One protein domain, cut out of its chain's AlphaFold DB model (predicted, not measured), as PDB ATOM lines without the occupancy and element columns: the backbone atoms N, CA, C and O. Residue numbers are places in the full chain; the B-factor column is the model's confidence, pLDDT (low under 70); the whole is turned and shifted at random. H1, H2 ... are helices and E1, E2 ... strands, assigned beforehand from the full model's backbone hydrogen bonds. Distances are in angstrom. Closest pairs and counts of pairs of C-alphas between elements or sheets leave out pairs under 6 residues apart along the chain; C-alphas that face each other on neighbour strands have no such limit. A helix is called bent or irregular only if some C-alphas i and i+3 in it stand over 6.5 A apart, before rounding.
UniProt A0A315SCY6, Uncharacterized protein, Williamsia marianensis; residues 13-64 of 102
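What this domain is: This is residues 13 to 64 of the 102 residues of an uncharacterized protein of Williamsia marianensis (UniProt A0A315SCY6). A small antiparallel sheet, E1 - E2 - E3, is the middle of three layers, with H1 over one face and H2 over the other. Its strands form a meander, each the antiparallel neighbour of the one before. The 52 printed residues run H1, E1, E2, E3, H2, class mixed; the whole is compact, radius of gyration of the C-alphas 10.0 A, spans 27 by 26 by 15 A.

Where its parts are: Find C-alpha 13 at (129.710, 87.536, 164.997); there H1, residues 13 to 21, 14.1 A, begins, irregular, with C-alphas 13 and 16 8.8 A apart. Next come E1, residues 28 to 31, 9.8 A; E2, 34 to 37, 10.6 A; and E3, 45 to 47, 6.9 A. H2, residues 53 to 63, 15.8 A, ends at C-alpha 63 (150.429, 85.528, 155.646).

How they stand to each other: Within hydrogen-bond range, hairpin E1 and E2 has N 29 and O 36, 2.9 A; hairpin E2 and E3 has N 46 and O 35, 2.8 A. H1 touches E3, closest C-alphas Trp 17 and Ala 46, 4.8 A. On the opposite face H2 touches E2, closest C-alphas Ala 34 and Leu 59, 5.1 A. Every O i to N i+4 pair is within range in H2, 4 of 5 in H1.

The domain as a whole: The farthest C-alphas, Thr 40 and Asp 51, are 28.9 A apart. The printed part has no cut and no long link; no printed residue is under pLDDT 70.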
ATOM      1  N   ASP A  13     129.757  88.768 165.809       92.75
ATOM      2  CA  ASP A  13     129.710  87.536 164.997       92.75
ATOM      3  C   ASP A  13     130.938  87.397 164.080       92.75
ATOM      4  O   ASP A  13     131.345  86.294 163.714       92.75
ATOM      5  N   ASN A  14     131.571  88.523 163.739       94.81
ATOM      6  CA  ASN A  14     132.890  88.559 163.117       94.81
ATOM      7  C   ASN A  14     133.774  89.631 163.779       94.81
ATOM      8  O   ASN A  14     134.290  90.541 163.123       94.81
ATOM      9  N   ALA A  15     133.933  89.534 165.103       94.94
ATOM     10  CA  ALA A  15     134.618  90.540 165.918       94.94
ATOM     11  C   ALA A  15     136.030  90.882 165.413       94.94
ATOM     12  O   ALA A  15     136.427  92.050 165.421       94.94
ATOM     13  N   MET A  16     136.795  89.882 164.956       96.12
ATOM     14  CA  MET A  16     138.139  90.102 164.414       96.12
ATOM     15  C   MET A  16     138.092  90.973 163.156       96.12
ATOM     16  O   MET A  16     138.827  91.957 163.071       96.12
ATOM     17  N   TRP A  17     137.198  90.672 162.211       97.38
ATOM     18  CA  TRP A  17     137.049  91.464 160.988       97.38
ATOM     19  C   TRP A  17     136.578  92.875 161.291       97.38
ATOM     20  O   TRP A  17     137.250  93.830 160.903       97.38
ATOM     21  N   GLN A  18     135.496  93.011 162.062       96.94
ATOM     22  CA  GLN A  18     134.919  94.309 162.412       96.94
ATOM     23  C   GLN A  18     135.916  95.202 163.165       96.94
ATOM     24  O   GLN A  18     135.978  96.409 162.925       96.94
ATOM     25  N   SER A  19     136.776  94.615 164.005       96.94
ATOM     26  CA  SER A  19     137.871  95.347 164.653       96.94
ATOM     27  C   SER A  19     138.868  95.889 163.627       96.94
ATOM     28  O   SER A  19     139.188  97.080 163.648       96.94
ATOM     29  N   LEU A  20     139.351  95.032 162.718       97.75
ATOM     30  CA  LEU A  20     140.434  95.368 161.790       97.75
ATOM     31  C   LEU A  20     140.007  96.237 160.607       97.75
ATOM     32  O   LEU A  20     140.857  96.913 160.030       97.75
ATOM     33  N   VAL A  21     138.728  96.256 160.233       96.94
ATOM     34  CA  VAL A  21     138.200  97.232 159.260       96.94
ATOM     35  C   VAL A  21     137.712  98.523 159.921       96.94
ATOM     36  O   VAL A  21     137.555  99.528 159.232       96.94
ATOM     37  N   GLY A  22     137.505  98.504 161.241       95.88
ATOM     38  CA  GLY A  22     136.994  99.617 162.035       95.88
ATOM     39  C   GLY A  22     138.054 100.253 162.935       95.88
ATOM     40  O   GLY A  22     139.083 100.747 162.470       95.88
ATOM     41  N   ALA A  23     137.788 100.271 164.245       97.25
ATOM     42  CA  ALA A  23     138.578 101.014 165.232       97.25
ATOM     43  C   ALA A  23     140.077 100.654 165.231       97.25
ATOM     44  O   ALA A  23     140.923 101.510 165.492       97.25
ATOM     45  N   HIS A  24     140.424  99.406 164.902       98.12
ATOM     46  CA  HIS A  24     141.803  98.922 164.873       98.12
ATOM     47  C   HIS A  24     142.421  98.927 163.470       98.12
ATOM     48  O   HIS A  24     143.490  98.353 163.280       98.12
ATOM     49  N   ALA A  25     141.817  99.600 162.483       98.06
ATOM     50  CA  ALA A  25     142.361  99.643 161.124       98.06
ATOM     51  C   ALA A  25     143.823 100.123 161.079       98.06
ATOM     52  O   ALA A  25     144.640  99.542 160.371       98.06
ATOM     53  N   HIS A  26     144.171 101.120 161.899       98.06
ATOM     54  CA  HIS A  26     145.528 101.664 162.029       98.06
ATOM     55  C   HIS A  26     146.549 100.699 162.670       98.06
ATOM     56  O   HIS A  26     147.747 100.966 162.632       98.06
ATOM     57  N   LEU A  27     146.082  99.591 163.254       98.50
ATOM     58  CA  LEU A  27     146.894  98.534 163.866       98.50
ATOM     59  C   LEU A  27     147.009  97.300 162.965       98.50
ATOM     60  O   LEU A  27     147.483  96.260 163.421       98.50
ATOM     61  N   SER A  28     146.538  97.383 161.719       98.06
ATOM     62  CA  SER A  28     146.441  96.244 160.808       98.06
ATOM     63  C   SER A  28     147.035  96.517 159.439       98.06
ATOM     64  O   SER A  28     147.146  97.657 158.993       98.06
ATOM     65  N   GLU A  29     147.362  95.432 158.755       97.62
ATOM     66  CA  GLU A  29     147.717  95.412 157.346       97.62
ATOM     67  C   GLU A  29     146.905  94.340 156.606       97.62
ATOM     68  O   GLU A  29     146.301  93.453 157.212       97.62
ATOM     69  N   GLY A  30     146.869  94.447 155.280       95.69
ATOM     70  CA  GLY A  30     146.028  93.621 154.415       95.69
ATOM     71  C   GLY A  30     145.059  94.453 153.581       95.69
ATOM     72  O   GLY A  30     144.878  95.656 153.790       95.69
ATOM     73  N   ARG A  31     144.485  93.815 152.564       90.25
ATOM     74  CA  ARG A  31     143.556  94.402 151.589       90.25
ATOM     75  C   ARG A  31     142.569  93.325 151.144       90.25
ATOM     76  O   ARG A  31     142.787  92.146 151.403       90.25
ATOM     77  N   GLY A  32     141.505  93.735 150.456       93.94
ATOM     78  CA  GLY A  32     140.487  92.795 149.985       93.94
ATOM     79  C   GLY A  32     139.757  92.163 151.164       93.94
ATOM     80  O   GLY A  32     139.254  92.893 152.017       93.94
ATOM     81  N   ARG A  33     139.726  90.830 151.207       97.06
ATOM     82  CA  ARG A  33     138.951  90.035 152.172       97.06
ATOM     83  C   ARG A  33     139.757  89.486 153.352       97.06
ATOM     84  O   ARG A  33     139.204  88.750 154.167       97.06
ATOM     85  N   ALA A  34     141.036  89.847 153.469       97.94
ATOM     86  CA  ALA A  34     141.899  89.415 154.564       97.94
ATOM     87  C   ALA A  34     142.675  90.585 155.185       97.94
ATOM     88  O   ALA A  34     143.204  91.462 154.496       97.94
ATOM     89  N   ARG A  35     142.767  90.575 156.514       98.38
ATOM     90  CA  ARG A  35     143.598  91.489 157.306       98.38
ATOM     91  C   ARG A  35     144.323  90.727 158.403       98.38
ATOM     92  O   ARG A  35     143.888  89.660 158.822       98.38
ATOM     93  N   ARG A  36     145.410  91.298 158.907       98.00
ATOM     94  CA  ARG A  36     146.075  90.846 160.130       98.00
ATOM     95  C   ARG A  36     146.484  92.041 160.963       98.00
ATOM     96  O   ARG A  36     146.750  93.110 160.412       98.00
ATOM     97  N   TYR A  37     146.547  91.870 162.276       98.00
ATOM     98  CA  TYR A  37     147.238  92.855 163.098       98.00
ATOM     99  C   TYR A  37     148.702  92.961 162.667       98.00
ATOM    100  O   TYR A  37     149.300  91.992 162.190       98.00
ATOM    101  N   LEU A  38     149.294  94.137 162.865       97.50
ATOM    102  CA  LEU A  38     150.741  94.282 162.797       97.50
ATOM    103  C   LEU A  38     151.383  93.257 163.753       97.50
ATOM    104  O   LEU A  38     150.907  93.127 164.887       97.50
ATOM    105  N   PRO A  39     152.475  92.571 163.363       94.56
ATOM    106  CA  PRO A  39     153.080  91.523 164.192       94.56
ATOM    107  C   PRO A  39     153.495  91.977 165.600       94.56
ATOM    108  O   PRO A  39     153.583  91.164 166.514       94.56
ATOM    109  N   THR A  40     153.735  93.277 165.794       97.25
ATOM    110  CA  THR A  40     154.069  93.885 167.092       97.25
ATOM    111  C   THR A  40     152.860  94.120 168.004       97.25
ATOM    112  O   THR A  40     153.046  94.532 169.144       97.25
ATOM    113  N   VAL A  41     151.635  93.920 167.511       97.75
ATOM    114  CA  VAL A  41     150.383  94.155 168.248       97.75
ATOM    115  C   VAL A  41     149.783  92.835 168.717       97.75
ATOM    116  O   VAL A  41     149.586  92.644 169.914       97.75
ATOM    117  N   ALA A  42     149.482  91.925 167.786       96.00
ATOM    118  CA  ALA A  42     148.865  90.636 168.083       96.00
ATOM    119  C   ALA A  42     149.029  89.651 166.907       96.00
ATOM    120  O   ALA A  42     149.163  90.089 165.765       96.00
ATOM    121  N   PRO A  43     148.948  88.327 167.140       94.00
ATOM    122  CA  PRO A  43     149.097  87.312 166.093       94.00
ATOM    123  C   PRO A  43     147.790  86.995 165.342       94.00
ATOM    124  O   PRO A  43     147.706  85.972 164.665       94.00
ATOM    125  N   PHE A  44     146.739  87.809 165.485       96.00
ATOM    126  CA  PHE A  44     145.431  87.485 164.911       96.00
ATOM    127  C   PHE A  44     145.289  87.946 163.463       96.00
ATOM    128  O   PHE A  44     145.702  89.049 163.085       96.00
ATOM    129  N   VAL A  45     144.613  87.104 162.689       97.50
ATOM    130  CA  VAL A  45     144.109  87.417 161.355       97.50
ATOM    131  C   VAL A  45     142.605  87.628 161.415       97.50
ATOM    132  O   VAL A  45     141.934  87.183 162.343       97.50
ATOM    133  N   ALA A  46     142.069  88.298 160.411       97.19
ATOM    134  CA  ALA A  46     140.646  88.451 160.222       97.19
ATOM    135  C   ALA A  46     140.287  88.250 158.758       97.19
ATOM    136  O   ALA A  46     141.013  88.684 157.858       97.19
ATOM    137  N   VAL A  47     139.132  87.637 158.545       96.81
ATOM    138  CA  VAL A  47     138.581  87.366 157.225       96.81
ATOM    139  C   VAL A  47     137.155  87.884 157.138       96.81
ATOM    140  O   VAL A  47     136.408  87.791 158.112       96.81
ATOM    141  N   ASP A  48     136.786  88.423 155.982       95.81
ATOM    142  CA  ASP A  48     135.443  88.953 155.725       95.81
ATOM    143  C   ASP A  48     134.397  87.830 155.716       95.81
ATOM    144  O   ASP A  48     133.514  87.762 156.574       95.81
ATOM    145  N   ASP A  49     134.578  86.882 154.796       93.56
ATOM    146  CA  ASP A  49     133.684  85.753 154.575       93.56
ATOM    147  C   ASP A  49     134.492  84.468 154.359       93.56
ATOM    148  O   ASP A  49     135.151  84.304 153.336       93.56
ATOM    149  N   ALA A  50     134.457  83.554 155.330       92.25
ATOM    150  CA  ALA A  50     135.195  82.294 155.255       92.25
ATOM    151  C   ALA A  50     134.611  81.299 154.235       92.25
ATOM    152  O   ALA A  50     135.309  80.354 153.866       92.25
ATOM    153  N   ASP A  51     133.376  81.512 153.769       91.00
ATOM    154  CA  ASP A  51     132.744  80.668 152.753       91.00
ATOM    155  C   ASP A  51     133.121  81.108 151.320       91.00
ATOM    156  O   ASP A  51     132.939  80.348 150.368       91.00
ATOM    157  N   ASP A  52     133.714  82.300 151.152       92.56
ATOM    158  CA  ASP A  52     134.237  82.785 149.868       92.56
ATOM    159  C   ASP A  52     135.671  82.258 149.612       92.56
ATOM    160  O   ASP A  52     136.600  82.587 150.357       92.56
ATOM    161  N   PRO A  53     135.927  81.504 148.524       92.38
ATOM    162  CA  PRO A  53     137.274  81.058 148.155       92.38
ATOM    163  C   PRO A  53     138.301  82.191 147.976       92.38
ATOM    164  O   PRO A  53     139.500  81.983 148.198       92.38
ATOM    165  N   GLN A  54     137.864  83.395 147.590       94.62
ATOM    166  CA  GLN A  54     138.749  84.549 147.433       94.62
ATOM    167  C   GLN A  54     139.356  84.977 148.773       94.62
ATOM    168  O   GLN A  54     140.519  85.372 148.815       94.62
ATOM    169  N   THR A  55     138.621  84.829 149.874       95.88
ATOM    170  CA  THR A  55     139.113  85.118 151.226       95.88
ATOM    171  C   THR A  55     140.364  84.318 151.559       95.88
ATOM    172  O   THR A  55     141.340  84.862 152.068       95.88
ATOM    173  N   TRP A  56     140.366  83.030 151.228       95.19
ATOM    174  CA  TRP A  56     141.500  82.142 151.467       95.19
ATOM    175  C   TRP A  56     142.690  82.453 150.561       95.19
ATOM    176  O   TRP A  56     143.838  82.318 150.983       95.19
ATOM    177  N   THR A  57     142.418  82.908 149.336       95.06
ATOM    178  CA  THR A  57     143.449  83.389 148.408       95.06
ATOM    179  C   THR A  57     144.122  84.650 148.945       95.06
ATOM    180  O   THR A  57     145.350  84.699 149.036       95.06
ATOM    181  N   ASP A  58     143.332  85.644 149.355       96.81
ATOM    182  CA  ASP A  58     143.826  86.896 149.936       96.81
ATOM    183  C   ASP A  58     144.593  86.631 151.240       96.81
ATOM    184  O   ASP A  58     145.666  87.193 151.467       96.81
ATOM    185  N   LEU A  59     144.080  85.726 152.081       96.62
ATOM    186  CA  LEU A  59     144.722  85.342 153.333       96.62
ATOM    187  C   LEU A  59     146.080  84.679 153.086       96.62
ATOM    188  O   LEU A  59     147.060  85.090 153.702       96.62
ATOM    189  N   ALA A  60     146.164  83.716 152.162       95.44
ATOM    190  CA  ALA A  60     147.421  83.051 151.814       95.44
ATOM    191  C   ALA A  60     148.473  84.040 151.284       95.44
ATOM    192  O   ALA A  60     149.649  83.940 151.639       95.44
ATOM    193  N   GLN A  61     148.059  85.018 150.469       95.69
ATOM    194  CA  GLN A  61     148.948  86.082 149.991       95.69
ATOM    195  C   GLN A  61     149.439  86.983 151.130       95.69
ATOM    196  O   GLN A  61     150.590  87.414 151.113       95.69
ATOM    197  N   LEU A  62     148.580  87.261 152.115       96.88
ATOM    198  CA  LEU A  62     148.898  88.126 153.248       96.88
ATOM    199  C   LEU A  62     149.862  87.474 154.248       96.88
ATOM    200  O   LEU A  62     150.781  88.136 154.732       96.88
ATOM    201  N   ILE A  63     149.644  86.203 154.598       94.88
ATOM    202  CA  ILE A  63     150.429  85.528 155.646       94.88
ATOM    203  C   ILE A  63     151.651  84.785 155.099       94.88
ATOM    204  O   ILE A  63     152.616  84.586 155.834       94.88
ATOM    205  N   GLY A  64     151.639  84.419 153.815       93.69
ATOM    206  CA  GLY A  64     152.664  83.581 153.201       93.69
ATOM    207  C   GLY A  64     152.510  82.084 153.523       93.69
ATOM    208  O   GLY A  64     151.723  81.685 154.379       93.69
TER     209      GLY A  64